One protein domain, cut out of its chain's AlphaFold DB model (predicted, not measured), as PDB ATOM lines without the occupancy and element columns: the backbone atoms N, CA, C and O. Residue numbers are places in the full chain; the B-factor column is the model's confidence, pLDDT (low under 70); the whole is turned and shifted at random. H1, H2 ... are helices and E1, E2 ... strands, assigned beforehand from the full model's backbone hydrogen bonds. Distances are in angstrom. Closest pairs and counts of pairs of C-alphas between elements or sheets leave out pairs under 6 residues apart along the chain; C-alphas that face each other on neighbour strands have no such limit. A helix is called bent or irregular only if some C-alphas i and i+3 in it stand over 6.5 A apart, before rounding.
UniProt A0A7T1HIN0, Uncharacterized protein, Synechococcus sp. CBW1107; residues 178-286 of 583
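AT A GLANCE: This is residues 178 to 286 of the 583 residues of an uncharacterized protein of Synechococcus sp. CBW1107 (UniProt A0A7T1HIN0). A small twisted sheet of five strands has two helices, H2 and H4, side by side over one face, and a third, H3, on the opposite face beside the strands; short H1 follows E3 just past the sheet. The printed part has 109 residues with four named helices and five named strands, in the order E1 E2 E3 H1 H2 E4 H3 H4 E5, a mixed class of helices and strands. The mixed sheet runs E2 E3 E1 E4 E5. The whole is compact, with a radius of gyration of the C-alphas of 13.5 A, yet elongated, spanning 43 by 25 by 23 A.

IN THESE COORDINATES: Find C-alpha 178 at (-18.719, 18.495, 12.286); from there E1 runs 12.2 A to residue 182. E2 is residues 190 to 193, and E3, residues 196 to 200, is 12.4 A long. H1 is residues 202 to 206; H2, residues 214 to 227, covers 20.2 A. E4 is residues 235 to 238. H3, residues 240 to 254, covers 20.7 A, and H4, residues 260 to 279, covers 29.7 A from C-alpha 260 at (-17.940, -4.539, -4.624). H4 is only just irregular: C-alphas 261 and 264 are 6.6 A apart. E5 is residues 283 to 285, ending at C-alpha 285 at (-14.343, 11.991, 17.211).

HOW THE PARTS SIT: Start at E1, parallel to E3 at 22 degrees, with N 180 and O 197 3.0 A apart, within hydrogen-bond range. E2 and E3 form an antiparallel hairpin, with N 191 and O 198 at 3.0 A. E4 is parallel to E1, N 179 to O 236 being 2.8 A, and E5 is parallel to E4, N 285 to O 237 being 2.8 A. E3, H1 H2 and E4 make a split strand-helix-strand unit, parallel strands with E1 between them, and E4, H3 H4 and E5 a unit of neighbour strands; both crossovers are right-handed. H2 lies over E3 and E1 at a height over the sheet of 9.8 A. H4 is on the same face, over E4, at 9.2 A. It touches H2 with residues 269 to 277 alone, closest at the C-alphas of Ala 218 and Gln 276, 5.8 A, at a steep tilt of 42 degrees, the same way. H3, on the opposite face, is over none of the strands; its closest C-alpha pair with E1 is Leu 244 and Val 182, 5.3 A. H1 is not on the sheet. In H1, H2 and H3 every O i to N i+4 pair is within hydrogen-bond range; in H4, 14 of 16 are.

THE WHOLE: The two C-alphas farthest apart, Ser 230 and Gly 255, are 43.3 A apart. The printed part has no cut, and no link is long. Look for pLDDT under 70 at residues 208 to 211, 229 to 233 and 286; the mean of the printed part is 86.3.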
ATOM      1  N   TRP A 178     -18.905  19.918  12.555       91.94
ATOM      2  CA  TRP A 178     -18.719  18.495  12.286       91.94
ATOM      3  C   TRP A 178     -18.380  18.265  10.822       91.94
ATOM      4  O   TRP A 178     -19.140  18.665   9.937       91.94
ATOM      5  N   LEU A 179     -17.257  17.601  10.562       95.12
ATOM      6  CA  LEU A 179     -16.849  17.212   9.217       95.12
ATOM      7  C   LEU A 179     -17.070  15.714   9.017       95.12
ATOM      8  O   LEU A 179     -16.594  14.904   9.812       95.12
ATOM      9  N   GLU A 180     -17.757  15.344   7.942       95.94
ATOM     10  CA  GLU A 180     -18.118  13.953   7.650       95.94
ATOM     11  C   GLU A 180     -17.711  13.560   6.230       95.94
ATOM     12  O   GLU A 180     -17.811  14.361   5.299       95.94
ATOM     13  N   LEU A 181     -17.311  12.301   6.060       96.00
ATOM     14  CA  LEU A 181     -17.135  11.682   4.752       96.00
ATOM     15  C   LEU A 181     -18.391  10.863   4.441       96.00
ATOM     16  O   LEU A 181     -18.701   9.935   5.186       96.00
ATOM     17  N   VAL A 182     -19.133  11.226   3.398       95.62
ATOM     18  CA  VAL A 182     -20.466  10.665   3.103       95.62
ATOM     19  C   VAL A 182     -20.532  10.056   1.704       95.62
ATOM     20  O   VAL A 182     -19.693  10.341   0.847       95.62
ATOM     21  N   LEU A 183     -21.536   9.215   1.462       94.25
ATOM     22  CA  LEU A 183     -21.808   8.595   0.168       94.25
ATOM     23  C   LEU A 183     -23.292   8.739  -0.189       94.25
ATOM     24  O   LEU A 183     -24.118   7.904   0.168       94.25
ATOM     25  N   ARG A 184     -23.636   9.813  -0.905       93.81
ATOM     26  CA  ARG A 184     -25.018  10.156  -1.274       93.81
ATOM     27  C   ARG A 184     -25.147  10.391  -2.782       93.81
ATOM     28  O   ARG A 184     -24.867  11.504  -3.243       93.81
ATOM     29  N   PRO A 185     -25.543   9.364  -3.552       92.69
ATOM     30  CA  PRO A 185     -25.774   9.468  -4.990       92.69
ATOM     31  C   PRO A 185     -26.684  10.642  -5.357       92.69
ATOM     32  O   PRO A 185     -27.628  10.971  -4.635       92.69
ATOM     33  N   GLY A 186     -26.366  11.321  -6.461       91.94
ATOM     34  CA  GLY A 186     -27.134  12.471  -6.956       91.94
ATOM     35  C   GLY A 186     -27.037  13.770  -6.136       91.94
ATOM     36  O   GLY A 186     -27.663  14.763  -6.515       91.94
ATOM     37  N   GLN A 187     -26.268  13.810  -5.042       94.31
ATOM     38  CA  GLN A 187     -26.000  15.043  -4.286       94.31
ATOM     39  C   GLN A 187     -24.675  15.700  -4.697       94.31
ATOM     40  O   GLN A 187     -23.797  15.071  -5.284       94.31
ATOM     41  N   ALA A 188     -24.522  16.989  -4.378       94.75
ATOM     42  CA  ALA A 188     -23.287  17.731  -4.633       94.75
ATOM     43  C   ALA A 188     -22.092  17.141  -3.859       94.75
ATOM     44  O   ALA A 188     -22.278  16.475  -2.842       94.75
ATOM     45  N   GLU A 189     -20.869  17.423  -4.326       94.94
ATOM     46  CA  GLU A 189     -19.624  16.989  -3.668       94.94
ATOM     47  C   GLU A 189     -19.474  17.577  -2.260       94.94
ATOM     48  O   GLU A 189     -19.002  16.902  -1.354       94.94
ATOM     49  N   VAL A 190     -19.897  18.824  -2.058       95.81
ATOM     50  CA  VAL A 190     -19.882  19.470  -0.744       95.81
ATOM     51  C   VAL A 190     -21.313  19.744  -0.314       95.81
ATOM     52  O   VAL A 190     -22.060  20.431  -1.014       95.81
ATOM     53  N   ILE A 191     -21.686  19.221   0.852       94.94
ATOM     54  CA  ILE A 191     -23.017  19.386   1.439       94.94
ATOM     55  C   ILE A 191     -22.869  20.147   2.757       94.94
ATOM     56  O   ILE A 191     -22.145  19.727   3.661       94.94
ATOM     57  N   ALA A 192     -23.567  21.275   2.877       92.38
ATOM     58  CA  ALA A 192     -23.624  22.060   4.104       92.38
ATOM     59  C   ALA A 192     -25.001  21.903   4.760       92.38
ATOM     60  O   ALA A 192     -26.023  22.162   4.125       92.38
ATOM     61  N   SER A 193     -25.026  21.503   6.034       84.69
ATOM     62  CA  SER A 193     -26.256  21.335   6.813       84.69
ATOM     63  C   SER A 193     -26.024  21.786   8.252       84.69
ATOM     64  O   SER A 193     -25.499  21.026   9.058       84.69
ATOM     65  N   GLY A 194     -26.390  23.030   8.573       85.44
ATOM     66  CA  GLY A 194     -26.209  23.593   9.916       85.44
ATOM     67  C   GLY A 194     -24.739  23.624  10.349       85.44
ATOM     68  O   GLY A 194     -23.893  24.204   9.657       85.44
ATOM     69  N   ASP A 195     -24.453  22.974  11.477       87.06
ATOM     70  CA  ASP A 195     -23.124  22.764  12.061       87.06
ATOM     71  C   ASP A 195     -22.341  21.618  11.396       87.06
ATOM     72  O   ASP A 195     -21.232  21.305  11.819       87.06
ATOM     73  N   ARG A 196     -22.879  21.004  10.335       91.94
ATOM     74  CA  ARG A 196     -22.220  19.926   9.594       91.94
ATOM     75  C   ARG A 196     -21.746  20.365   8.217       91.94
ATOM     76  O   ARG A 196     -22.405  21.138   7.505       91.94
ATOM     77  N   ARG A 197     -20.596  19.833   7.817       95.44
ATOM     78  CA  ARG A 197     -20.028  19.941   6.472       95.44
ATOM     79  C   ARG A 197     -19.611  18.552   6.032       95.44
ATOM     80  O   ARG A 197     -18.844  17.882   6.713       95.44
ATOM     81  N   GLN A 198     -20.139  18.108   4.908       96.50
ATOM     82  CA  GLN A 198     -19.972  16.735   4.459       96.50
ATOM     83  C   GLN A 198     -19.281  16.748   3.098       96.50
ATOM     84  O   GLN A 198     -19.681  17.508   2.211       96.50
ATOM     85  N   PHE A 199     -18.253  15.917   2.949       97.00
ATOM     86  CA  PHE A 199     -17.620  15.640   1.667       97.00
ATOM     87  C   PHE A 199     -18.229  14.363   1.095       97.00
ATOM     88  O   PHE A 199     -18.058  13.275   1.644       97.00
ATOM     89  N   ASN A 200     -18.983  14.505   0.013       96.56
ATOM     90  CA  ASN A 200     -19.698  13.427  -0.639       96.56
ATOM     91  C   ASN A 200     -18.834  12.762  -1.708       96.56
ATOM     92  O   ASN A 200     -18.437  13.388  -2.689       96.56
ATOM     93  N   LEU A 201     -18.601  11.465  -1.537       95.44
ATOM     94  CA  LEU A 201     -17.800  10.643  -2.436       95.44
ATOM     95  C   LEU A 201     -18.543  10.210  -3.702       95.44
ATOM     96  O   LEU A 201     -17.893   9.813  -4.670       95.44
ATOM     97  N   ALA A 202     -19.878  10.275  -3.723       93.62
ATOM     98  CA  ALA A 202     -20.661   9.727  -4.829       93.62
ATOM     99  C   ALA A 202     -20.296  10.327  -6.204       93.62
ATOM    100  O   ALA A 202     -20.045   9.539  -7.118       93.62
ATOM    101  N   PRO A 203     -20.129  11.660  -6.369       92.50
ATOM    102  CA  PRO A 203     -19.756  12.238  -7.661       92.50
ATOM    103  C   PRO A 203     -18.422  11.718  -8.213       92.50
ATOM    104  O   PRO A 203     -18.288  11.537  -9.418       92.50
ATOM    105  N   ALA A 204     -17.439  11.459  -7.343       89.00
ATOM    106  CA  ALA A 204     -16.147  10.914  -7.755       89.00
ATOM    107  C   ALA A 204     -16.249   9.431  -8.144       89.00
ATOM    108  O   ALA A 204     -15.574   8.977  -9.061       89.00
ATOM    109  N   LEU A 205     -17.117   8.664  -7.479       87.31
ATOM    110  CA  LEU A 205     -17.316   7.252  -7.809       87.31
ATOM    111  C   LEU A 205     -18.140   7.059  -9.097       87.31
ATOM    112  O   LEU A 205     -17.911   6.086  -9.818       87.31
ATOM    113  N   GLU A 206     -19.050   7.982  -9.427       85.75
ATOM    114  CA  GLU A 206     -19.889   7.938 -10.637       85.75
ATOM    115  C   GLU A 206     -19.099   8.167 -11.940       85.75
ATOM    116  O   GLU A 206     -19.383   7.535 -12.957       85.75
ATOM    117  N   THR A 207     -18.074   9.026 -11.934       80.19
ATOM    118  CA  THR A 207     -17.308   9.403 -13.142       80.19
ATOM    119  C   THR A 207     -16.336   8.327 -13.633       80.19
ATOM    120  O   THR A 207     -15.543   8.581 -14.540       80.19
ATOM    121  N   ASN A 208     -16.372   7.119 -13.059       69.19
ATOM    122  CA  ASN A 208     -15.327   6.102 -13.217       69.19
ATOM    123  C   ASN A 208     -13.927   6.581 -12.792       69.19
ATOM    124  O   ASN A 208     -12.951   5.858 -13.005       69.19
ATOM    125  N   GLU A 209     -13.810   7.746 -12.149       67.56
ATOM    126  CA  GLU A 209     -12.610   8.073 -11.399       67.56
ATOM    127  C   GLU A 209     -12.483   7.018 -10.292       67.56
ATOM    128  O   GLU A 209     -13.425   6.712  -9.560       67.56
ATOM    129  N   GLN A 210     -11.330   6.350 -10.244       65.19
ATOM    130  CA  GLN A 210     -11.124   5.243  -9.311       65.19
ATOM    131  C   GLN A 210     -11.100   5.718  -7.852       65.19
ATOM    132  O   GLN A 210     -11.179   4.878  -6.959       65.19
ATOM    133  N   GLU A 211     -10.969   7.027  -7.607       69.81
ATOM    134  CA  GLU A 211     -10.953   7.659  -6.288       69.81
ATOM    135  C   GLU A 211     -11.037   9.190  -6.435       69.81
ATOM    136  O   GLU A 211     -10.474   9.721  -7.399       69.81
ATOM    137  N   PRO A 212     -11.661   9.937  -5.501       74.44
ATOM    138  CA  PRO A 212     -11.405  11.371  -5.418       74.44
ATOM    139  C   PRO A 212      -9.908  11.615  -5.160       74.44
ATOM    140  O   PRO A 212      -9.333  10.986  -4.271       74.44
ATOM    141  N   PRO A 213      -9.266  12.549  -5.881       81.19
ATOM    142  CA  PRO A 213      -7.877  12.897  -5.627       81.19
ATOM    143  C   PRO A 213      -7.670  13.264  -4.147       81.19
ATOM    144  O   PRO A 213      -8.417  14.111  -3.636       81.19
ATOM    145  N   PRO A 214      -6.667  12.693  -3.452       86.56
ATOM    146  CA  PRO A 214      -6.344  13.060  -2.072       86.56
ATOM    147  C   PRO A 214      -6.175  14.572  -1.881       86.56
ATOM    148  O   PRO A 214      -6.482  15.105  -0.813       86.56
ATOM    149  N   GLU A 215      -5.761  15.299  -2.928       89.44
ATOM    150  CA  GLU A 215      -5.655  16.757  -2.899       89.44
ATOM    151  C   GLU A 215      -7.009  17.460  -2.722       89.44
ATOM    152  O   GLU A 215      -7.045  18.515  -2.087       89.44
ATOM    153  N   ARG A 216      -8.116  16.901  -3.239       92.38
ATOM    154  CA  ARG A 216      -9.474  17.454  -3.066       92.38
ATOM    155  C   ARG A 216      -9.960  17.282  -1.631       92.38
ATOM    156  O   ARG A 216     -10.429  18.253  -1.044       92.38
ATOM    157  N   LEU A 217      -9.767  16.094  -1.050       93.44
ATOM    158  CA  LEU A 217     -10.067  15.837   0.365       93.44
ATOM    159  C   LEU A 217      -9.251  16.778   1.264       93.44
ATOM    160  O   LEU A 217      -9.795  17.441   2.145       93.44
ATOM    161  N   ALA A 218      -7.951  16.907   0.984       92.50
ATOM    162  CA  ALA A 218      -7.065  17.807   1.712       92.50
ATOM    163  C   ALA A 218      -7.441  19.286   1.534       92.50
ATOM    164  O   ALA A 218      -7.257  20.079   2.456       92.50
ATOM    165  N   ALA A 219      -7.901  19.699   0.348       94.44
ATOM    166  CA  ALA A 219      -8.360  21.064   0.094       94.44
ATOM    167  C   ALA A 219      -9.622  21.378   0.901       94.44
ATOM    168  O   ALA A 219      -9.636  22.382   1.609       94.44
ATOM    169  N   PHE A 220     -10.611  20.479   0.877       95.56
ATOM    170  CA  PHE A 220     -11.831  20.605   1.667       95.56
ATOM    171  C   PHE A 220     -11.526  20.724   3.166       95.56
ATOM    172  O   PHE A 220     -11.945  21.685   3.805       95.56
ATOM    173  N   LEU A 221     -10.740  19.800   3.730       94.94
ATOM    174  CA  LEU A 221     -10.409  19.822   5.161       94.94
ATOM    175  C   LEU A 221      -9.647  21.094   5.566       94.94
ATOM    176  O   LEU A 221      -9.919  21.659   6.626       94.94
ATOM    177  N   ARG A 222      -8.724  21.584   4.724       93.62
ATOM    178  CA  ARG A 222      -7.992  22.841   4.971       93.62
ATOM    179  C   ARG A 222      -8.898  24.065   4.942       93.62
ATOM    180  O   ARG A 222      -8.727  24.946   5.781       93.62
ATOM    181  N   GLU A 223      -9.828  24.125   3.994       93.62
ATOM    182  CA  GLU A 223     -10.821  25.198   3.905       93.62
ATOM    183  C   GLU A 223     -11.656  25.249   5.189       93.62
ATOM    184  O   GLU A 223     -11.672  26.271   5.873       93.62
ATOM    185  N   GLN A 224     -12.219  24.110   5.609       92.75
ATOM    186  CA  GLN A 224     -13.045  24.049   6.818       92.75
ATOM    187  C   GLN A 224     -12.255  24.349   8.103       92.75
ATOM    188  O   GLN A 224     -12.771  24.999   9.012       92.75
ATOM    189  N   ALA A 225     -10.993  23.919   8.184       87.69
ATOM    190  CA  ALA A 225     -10.122  24.238   9.314       87.69
ATOM    191  C   ALA A 225      -9.760  25.735   9.389       87.69
ATOM    192  O   ALA A 225      -9.523  26.249  10.481       87.69
ATOM    193  N   THR A 226      -9.714  26.431   8.246       86.25
ATOM    194  CA  THR A 226      -9.384  27.866   8.167       86.25
ATOM    195  C   THR A 226     -10.594  28.746   8.483       86.25
ATOM    196  O   THR A 226     -10.445  29.780   9.135       86.25
ATOM    197  N   ASP A 227     -11.788  28.320   8.066       79.88
ATOM    198  CA  ASP A 227     -13.039  29.065   8.248       79.88
ATOM    199  C   ASP A 227     -13.629  28.950   9.664       79.88
ATOM    200  O   ASP A 227     -14.521  29.717  10.037       79.88
ATOM    201  N   ALA A 228     -13.133  28.015  10.479       73.62
ATOM    202  CA  ALA A 228     -13.605  27.820  11.842       73.62
ATOM    203  C   ALA A 228     -13.247  29.031  12.737       73.62
ATOM    204  O   ALA A 228     -12.066  29.344  12.927       73.62
ATOM    205  N   PRO A 229     -14.236  29.732  13.328       58.94
ATOM    206  CA  PRO A 229     -13.988  30.939  14.104       58.94
ATOM    207  C   PRO A 229     -13.129  30.655  15.350       58.94
ATOM    208  O   PRO A 229     -13.582  30.127  16.359       58.94
ATOM    209  N   SER A 230     -11.874  31.100  15.287       54.22
ATOM    210  CA  SER A 230     -10.940  31.372  16.396       54.22
ATOM    211  C   SER A 230     -10.451  30.216  17.286       54.22
ATOM    212  O   SER A 230      -9.631  30.478  18.166       54.22
ATOM    213  N   ALA A 231     -10.835  28.955  17.063       58.84
ATOM    214  CA  ALA A 231     -10.121  27.824  17.669       58.84
ATOM    215  C   ALA A 231     -10.272  26.520  16.857       58.84
ATOM    216  O   ALA A 231     -11.403  26.068  16.667       58.84
ATOM    217  N   PRO A 232      -9.174  25.833  16.477       56.31
ATOM    218  CA  PRO A 232      -9.234  24.506  15.846       56.31
ATOM    219  C   PRO A 232      -9.913  23.443  16.733       56.31
ATOM    220  O   PRO A 232     -10.413  22.449  16.225       56.31
ATOM    221  N   ALA A 233     -10.027  23.689  18.045       59.25
ATOM    222  CA  ALA A 233     -10.788  22.860  18.986       59.25
ATOM    223  C   ALA A 233     -12.316  22.871  18.757       59.25
ATOM    224  O   ALA A 233     -13.039  22.164  19.452       59.25
ATOM    225  N   SER A 234     -12.814  23.677  17.813       76.81
ATOM    226  CA  SER A 234     -14.224  23.700  17.414       76.81
ATOM    227  C   SER A 234     -14.529  22.817  16.204       76.81
ATOM    228  O   SER A 234     -15.694  22.683  15.865       76.81
ATOM    229  N   VAL A 235     -13.537  22.200  15.553       86.69
ATOM    230  CA  VAL A 235     -13.775  21.317  14.400       86.69
ATOM    231  C   VAL A 235     -13.604  19.868  14.823       86.69
ATOM    232  O   VAL A 235     -12.558  19.477  15.337       86.69
ATOM    233  N   THR A 236     -14.639  19.070  14.587       89.81
ATOM    234  CA  THR A 236     -14.674  17.650  14.925       89.81
ATOM    235  C   THR A 236     -14.832  16.824  13.660       89.81
ATOM    236  O   THR A 236     -15.790  16.997  12.912       89.81
ATOM    237  N   ILE A 237     -13.905  15.900  13.419       92.56
ATOM    238  CA  ILE A 237     -14.021  14.924  12.336       92.56
ATOM    239  C   ILE A 237     -14.816  13.725  12.837       92.56
ATOM    240  O   ILE A 237     -14.424  13.100  13.822       92.56
ATOM    241  N   VAL A 238     -15.893  13.367  12.145       91.50
ATOM    242  CA  VAL A 238     -16.577  12.088  12.366       91.50
ATOM    243  C   VAL A 238     -15.777  10.982  11.686       91.50
ATOM    244  O   VAL A 238     -15.371  11.116  10.530       91.50
ATOM    245  N   HIS A 239     -15.553   9.880  12.401       89.56
ATOM    246  CA  HIS A 239     -14.863   8.721  11.843       89.56
ATOM    247  C   HIS A 239     -15.592   8.197  10.583       89.56
ATOM    248  O   HIS A 239     -16.794   7.922  10.666       89.56
ATOM    249  N   PRO A 240     -14.904   7.993   9.440       91.25
ATOM    250  CA  PRO A 240     -15.544   7.597   8.183       91.25
ATOM    251  C   PRO A 240     -16.398   6.333   8.268       91.25
ATOM    252  O   PRO A 240     -17.464   6.283   7.671       91.25
ATOM    253  N   LEU A 241     -15.978   5.326   9.040       85.19
ATOM    254  CA  LEU A 241     -16.779   4.109   9.248       85.19
ATOM    255  C   LEU A 241     -18.173   4.397   9.823       85.19
ATOM    256  O   LEU A 241     -19.126   3.706   9.475       85.19
ATOM    257  N   THR A 242     -18.321   5.436  10.650       84.19
ATOM    258  CA  THR A 242     -19.617   5.831  11.215       84.19
ATOM    259  C   THR A 242     -20.510   6.484  10.163       84.19
ATOM    260  O   THR A 242     -21.654   6.067   9.970       84.19
ATOM    261  N   SER A 243     -20.003   7.510   9.476       89.00
ATOM    262  CA  SER A 243     -20.780   8.272   8.492       89.00
ATOM    263  C   SER A 243     -21.071   7.445   7.238       89.00
ATOM    264  O   SER A 243     -22.227   7.322   6.837       89.00
ATOM    265  N   LEU A 244     -20.057   6.777   6.685       90.00
ATOM    266  CA  LEU A 244     -20.203   5.910   5.517       90.00
ATOM    267  C   LEU A 244     -21.001   4.650   5.839       90.00
ATOM    268  O   LEU A 244     -21.812   4.231   5.022       90.00
ATOM    269  N   GLY A 245     -20.819   4.061   7.025       84.25
ATOM    270  CA  GLY A 245     -21.649   2.946   7.476       84.25
ATOM    271  C   GLY A 245     -23.129   3.328   7.511       84.25
ATOM    272  O   GLY A 245     -23.966   2.568   7.042       84.25
ATOM    273  N   THR A 246     -23.461   4.536   7.973       83.56
ATOM    274  CA  THR A 246     -24.849   5.029   7.968       83.56
ATOM    275  C   THR A 246     -25.387   5.188   6.546       83.56
ATOM    276  O   THR A 246     -26.467   4.686   6.238       83.56
ATOM    277  N   ASP A 247     -24.636   5.837   5.653       88.94
ATOM    278  CA  ASP A 247     -25.085   6.047   4.273       88.94
ATOM    279  C   ASP A 247     -25.215   4.725   3.496       88.94
ATOM    280  O   ASP A 247     -26.193   4.527   2.780       88.94
ATOM    281  N   LEU A 248     -24.293   3.773   3.679       86.25
ATOM    282  CA  LEU A 248     -24.386   2.443   3.064       86.25
ATOM    283  C   LEU A 248     -25.625   1.670   3.544       86.25
ATOM    284  O   LEU A 248     -26.178   0.884   2.774       86.25
ATOM    285  N   ALA A 249     -26.083   1.900   4.782       80.25
ATOM    286  CA  ALA A 249     -27.311   1.302   5.315       80.25
ATOM    287  C   ALA A 249     -28.533   1.846   4.584       80.25
ATOM    288  O   ALA A 249     -29.398   1.087   4.147       80.25
ATOM    289  N   VAL A 250     -28.568   3.170   4.421       83.81
ATOM    290  CA  VAL A 250     -29.619   3.875   3.688       83.81
ATOM    291  C   VAL A 250     -29.641   3.422   2.229       83.81
ATOM    292  O   VAL A 250     -30.704   3.113   1.705       83.81
ATOM    293  N   LEU A 251     -28.480   3.305   1.588       85.62
ATOM    294  CA  LEU A 251     -28.369   2.815   0.218       85.62
ATOM    295  C   LEU A 251     -28.883   1.381   0.065       85.62
ATOM    296  O   LEU A 251     -29.689   1.108  -0.823       85.62
ATOM    297  N   ALA A 252     -28.497   0.476   0.967       80.12
ATOM    298  CA  ALA A 252     -28.996  -0.897   0.956       80.12
ATOM    299  C   ALA A 252     -30.522  -0.962   1.166       80.12
ATOM    300  O   ALA A 252     -31.204  -1.730   0.489       80.12
ATOM    301  N   LEU A 253     -31.075  -0.115   2.042       79.06
ATOM    302  CA  LEU A 253     -32.522   0.042   2.240       79.06
ATOM    303  C   LEU A 253     -33.256   0.501   0.972       79.06
ATOM    304  O   LEU A 253     -34.393   0.094   0.739       79.06
ATOM    305  N   LEU A 254     -32.611   1.342   0.163       83.06
ATOM    306  CA  LEU A 254     -33.142   1.841  -1.106       83.06
ATOM    307  C   LEU A 254     -32.912   0.871  -2.279       83.06
ATOM    308  O   LEU A 254     -33.418   1.111  -3.373       83.06
ATOM    309  N   GLY A 255     -32.182  -0.230  -2.064       83.94
ATOM    310  CA  GLY A 255     -31.774  -1.154  -3.126       83.94
ATOM    311  C   GLY A 255     -30.671  -0.601  -4.038       83.94
ATOM    312  O   GLY A 255     -30.446  -1.137  -5.121       83.94
ATOM    313  N   GLU A 256     -29.986   0.463  -3.616       86.75
ATOM    314  CA  GLU A 256     -28.906   1.133  -4.346       86.75
ATOM    315  C   GLU A 256     -27.540   0.648  -3.849       86.75
ATOM    316  O   GLU A 256     -26.764   1.377  -3.236       86.75
ATOM    317  N   GLU A 257     -27.241  -0.628  -4.062       83.62
ATOM    318  CA  GLU A 257     -26.016  -1.218  -3.528       83.62
ATOM    319  C   GLU A 257     -24.753  -0.640  -4.162       83.62
ATOM    320  O   GLU A 257     -24.644  -0.515  -5.384       83.62
ATOM    321  N   LEU A 258     -23.756  -0.350  -3.318       86.56
ATOM    322  CA  LEU A 258     -22.426  -0.002  -3.802       86.56
ATOM    323  C   LEU A 258     -21.772  -1.265  -4.387       86.56
ATOM    324  O   LEU A 258     -21.606  -2.242  -3.651       86.56
ATOM    325  N   PRO A 259     -21.361  -1.266  -5.666       86.56
ATOM    326  CA  PRO A 259     -20.691  -2.419  -6.249       86.56
ATOM    327  C   PRO A 259     -19.394  -2.758  -5.507       86.56
ATOM    328  O   PRO A 259     -18.670  -1.867  -5.048       86.56
ATOM    329  N   ALA A 260     -19.076  -4.050  -5.405       81.06
ATOM    330  CA  ALA A 260     -17.940  -4.539  -4.624       81.06
ATOM    331  C   ALA A 260     -16.602  -3.936  -5.088       81.06
ATOM    332  O   ALA A 260     -15.729  -3.641  -4.273       81.06
ATOM    333  N   GLU A 261     -16.467  -3.679  -6.390       83.81
ATOM    334  CA  GLU A 261     -15.307  -3.047  -7.015       83.81
ATOM    335  C   GLU A 261     -15.071  -1.594  -6.571       83.81
ATOM    336  O   GLU A 261     -13.972  -1.064  -6.740       83.81
ATOM    337  N   ARG A 262     -16.076  -0.936  -5.974       87.38
ATOM    338  CA  ARG A 262     -15.976   0.442  -5.463       87.38
ATOM    339  C   ARG A 262     -15.585   0.515  -3.991       87.38
ATOM    340  O   ARG A 262     -15.105   1.558  -3.551       87.38
ATOM    341  N   LEU A 263     -15.723  -0.569  -3.232       84.81
ATOM    342  CA  LEU A 263     -15.346  -0.601  -1.814       84.81
ATOM    343  C   LEU A 263     -13.850  -0.321  -1.576       84.81
ATOM    344  O   LEU A 263     -13.545   0.452  -0.667       84.81
ATOM    345  N   PRO A 264     -12.908  -0.830  -2.400       84.94
ATOM    346  CA  PRO A 264     -11.503  -0.436  -2.315       84.94
ATOM    347  C   PRO A 264     -11.272   1.076  -2.423       84.94
ATOM    348  O   PRO A 264     -10.426   1.622  -1.720       84.94
ATOM    349  N   ALA A 265     -12.013   1.760  -3.298       87.56
ATOM    350  CA  ALA A 265     -11.918   3.210  -3.455       87.56
ATOM    351  C   ALA A 265     -12.431   3.945  -2.214       87.56
ATOM    352  O   ALA A 265     -11.801   4.891  -1.751       87.56
ATOM    353  N   LEU A 266     -13.535   3.461  -1.641       89.38
ATOM    354  CA  LEU A 266     -14.109   3.992  -0.408       89.38
ATOM    355  C   LEU A 266     -13.126   3.891   0.771       89.38
ATOM    356  O   LEU A 266     -12.917   4.866   1.490       89.38
ATOM    357  N   GLN A 267     -12.489   2.727   0.931       86.88
ATOM    358  CA  GLN A 267     -11.478   2.479   1.962       86.88
ATOM    359  C   GLN A 267     -10.273   3.418   1.824       86.88
ATOM    360  O   GLN A 267      -9.821   3.988   2.817       86.88
ATOM    361  N   ARG A 268      -9.755   3.603   0.601       86.56
ATOM    362  CA  ARG A 268      -8.619   4.505   0.354       86.56
ATOM    363  C   ARG A 268      -8.981   5.967   0.601       86.56
ATOM    364  O   ARG A 268      -8.244   6.642   1.313       86.56
ATOM    365  N   ALA A 269     -10.155   6.411   0.146       90.81
ATOM    366  CA  ALA A 269     -10.638   7.765   0.403       90.81
ATOM    367  C   ALA A 269     -10.798   8.038   1.908       90.81
ATOM    368  O   ALA A 269     -10.432   9.109   2.388       90.81
ATOM    369  N   ALA A 270     -11.290   7.062   2.674       90.44
ATOM    370  CA  ALA A 270     -11.394   7.173   4.125       90.44
ATOM    371  C   ALA A 270     -10.030   7.176   4.830       90.44
ATOM    372  O   ALA A 270      -9.827   7.962   5.756       90.44
ATOM    373  N   ALA A 271      -9.080   6.356   4.378       87.81
ATOM    374  CA  ALA A 271      -7.710   6.381   4.887       87.81
ATOM    375  C   ALA A 271      -7.037   7.736   4.607       87.81
ATOM    376  O   ALA A 271      -6.472   8.339   5.519       87.81
ATOM    377  N   ALA A 272      -7.172   8.256   3.382       89.94
ATOM    378  CA  ALA A 272      -6.677   9.574   3.003       89.94
ATOM    379  C   ALA A 272      -7.336  10.676   3.845       89.94
ATOM    380  O   ALA A 272      -6.645  11.535   4.384       89.94
ATOM    381  N   TRP A 273      -8.656  10.631   4.030       92.88
ATOM    382  CA  TRP A 273      -9.385  11.557   4.899       92.88
ATOM    383  C   TRP A 273      -8.818  11.588   6.323       92.88
ATOM    384  O   TRP A 273      -8.542  12.664   6.857       92.88
ATOM    385  N   MET A 274      -8.592  10.415   6.918       91.50
ATOM    386  CA  MET A 274      -8.044  10.281   8.268       91.50
ATOM    387  C   MET A 274      -6.596  10.773   8.371       91.50
ATOM    388  O   MET A 274      -6.254  11.480   9.320       91.50
ATOM    389  N   GLU A 275      -5.755  10.457   7.386       90.50
ATOM    390  CA  GLU A 275      -4.371  10.937   7.320       90.50
ATOM    391  C   GLU A 275      -4.311  12.468   7.213       90.50
ATOM    392  O   GLU A 275      -3.573  13.118   7.955       90.50
ATOM    393  N   GLN A 276      -5.128  13.061   6.336       93.12
ATOM    394  CA  GLN A 276      -5.183  14.512   6.158       93.12
ATOM    395  C   GLN A 276      -5.728  15.218   7.406       93.12
ATOM    396  O   GLN A 276      -5.167  16.226   7.835       93.12
ATOM    397  N   ALA A 277      -6.777  14.676   8.032       91.31
ATOM    398  CA  ALA A 277      -7.306  15.189   9.294       91.31
ATOM    399  C   ALA A 277      -6.244  15.189  10.408       91.31
ATOM    400  O   ALA A 277      -6.066  16.200  11.093       91.31
ATOM    401  N   ALA A 278      -5.500  14.087  10.546       89.62
ATOM    402  CA  ALA A 278      -4.408  13.972  11.507       89.62
ATOM    403  C   ALA A 278      -3.273  14.966  11.208       89.62
ATOM    404  O   ALA A 278      -2.771  15.618  12.125       89.62
ATOM    405  N   GLY A 279      -2.908  15.145   9.932       90.69
ATOM    406  CA  GLY A 279      -1.905  16.122   9.496       90.69
ATOM    407  C   GLY A 279      -2.277  17.578   9.803       90.69
ATOM    408  O   GLY A 279      -1.394  18.409  10.010       90.69
ATOM    409  N   LEU A 280      -3.576  17.881   9.888       90.12
ATOM    410  CA  LEU A 280      -4.107  19.191  10.280       90.12
ATOM    411  C   LEU A 280      -4.325  19.335  11.795       90.12
ATOM    412  O   LEU A 280      -4.721  20.406  12.253       90.12
ATOM    413  N   GLY A 281      -4.073  18.282  12.580       88.69
ATOM    414  CA  GLY A 281      -4.301  18.278  14.026       88.69
ATOM    415  C   GLY A 281      -5.777  18.393  14.416       88.69
ATOM    416  O   GLY A 281      -6.079  18.869  15.511       88.69
ATOM    417  N   LEU A 282      -6.694  17.997  13.528       87.12
ATOM    418  CA  LEU A 282      -8.128  18.023  13.802       87.12
ATOM    419  C   LEU A 282      -8.497  16.881  14.749       87.12
ATOM    420  O   LEU A 282      -8.014  15.755  14.611       87.12
ATOM    421  N   ALA A 283      -9.365  17.169  15.720       84.44
ATOM    422  CA  ALA A 283      -9.845  16.152  16.638       84.44
ATOM    423  C   ALA A 283     -10.750  15.178  15.878       84.44
ATOM    424  O   ALA A 283     -11.803  15.561  15.365       84.44
ATOM    425  N   VAL A 284     -10.345  13.912  15.817       82.31
ATOM    426  CA  VAL A 284     -11.219  12.853  15.320       82.31
ATOM    427  C   VAL A 284     -12.079  12.378  16.472       82.31
ATOM    428  O   VAL A 284     -11.596  11.744  17.411       82.31
ATOM    429  N   GLN A 285     -13.371  12.661  16.382       78.94
ATOM    430  CA  GLN A 285     -14.343  11.991  17.211       78.94
ATOM    431  C   GLN A 285     -14.703  10.675  16.546       78.94
ATOM    432  O   GLN A 285     -15.536  10.578  15.642       78.94
ATOM    433  N   SER A 286     -14.081   9.627  17.061       64.81
ATOM    434  CA  SER A 286     -14.658   8.311  16.914       64.81
ATOM    435  C   SER A 286     -15.881   8.249  17.824       64.81
ATOM    436  O   SER A 286     -15.761   8.084  19.035       64.81
TER     437      SER A 286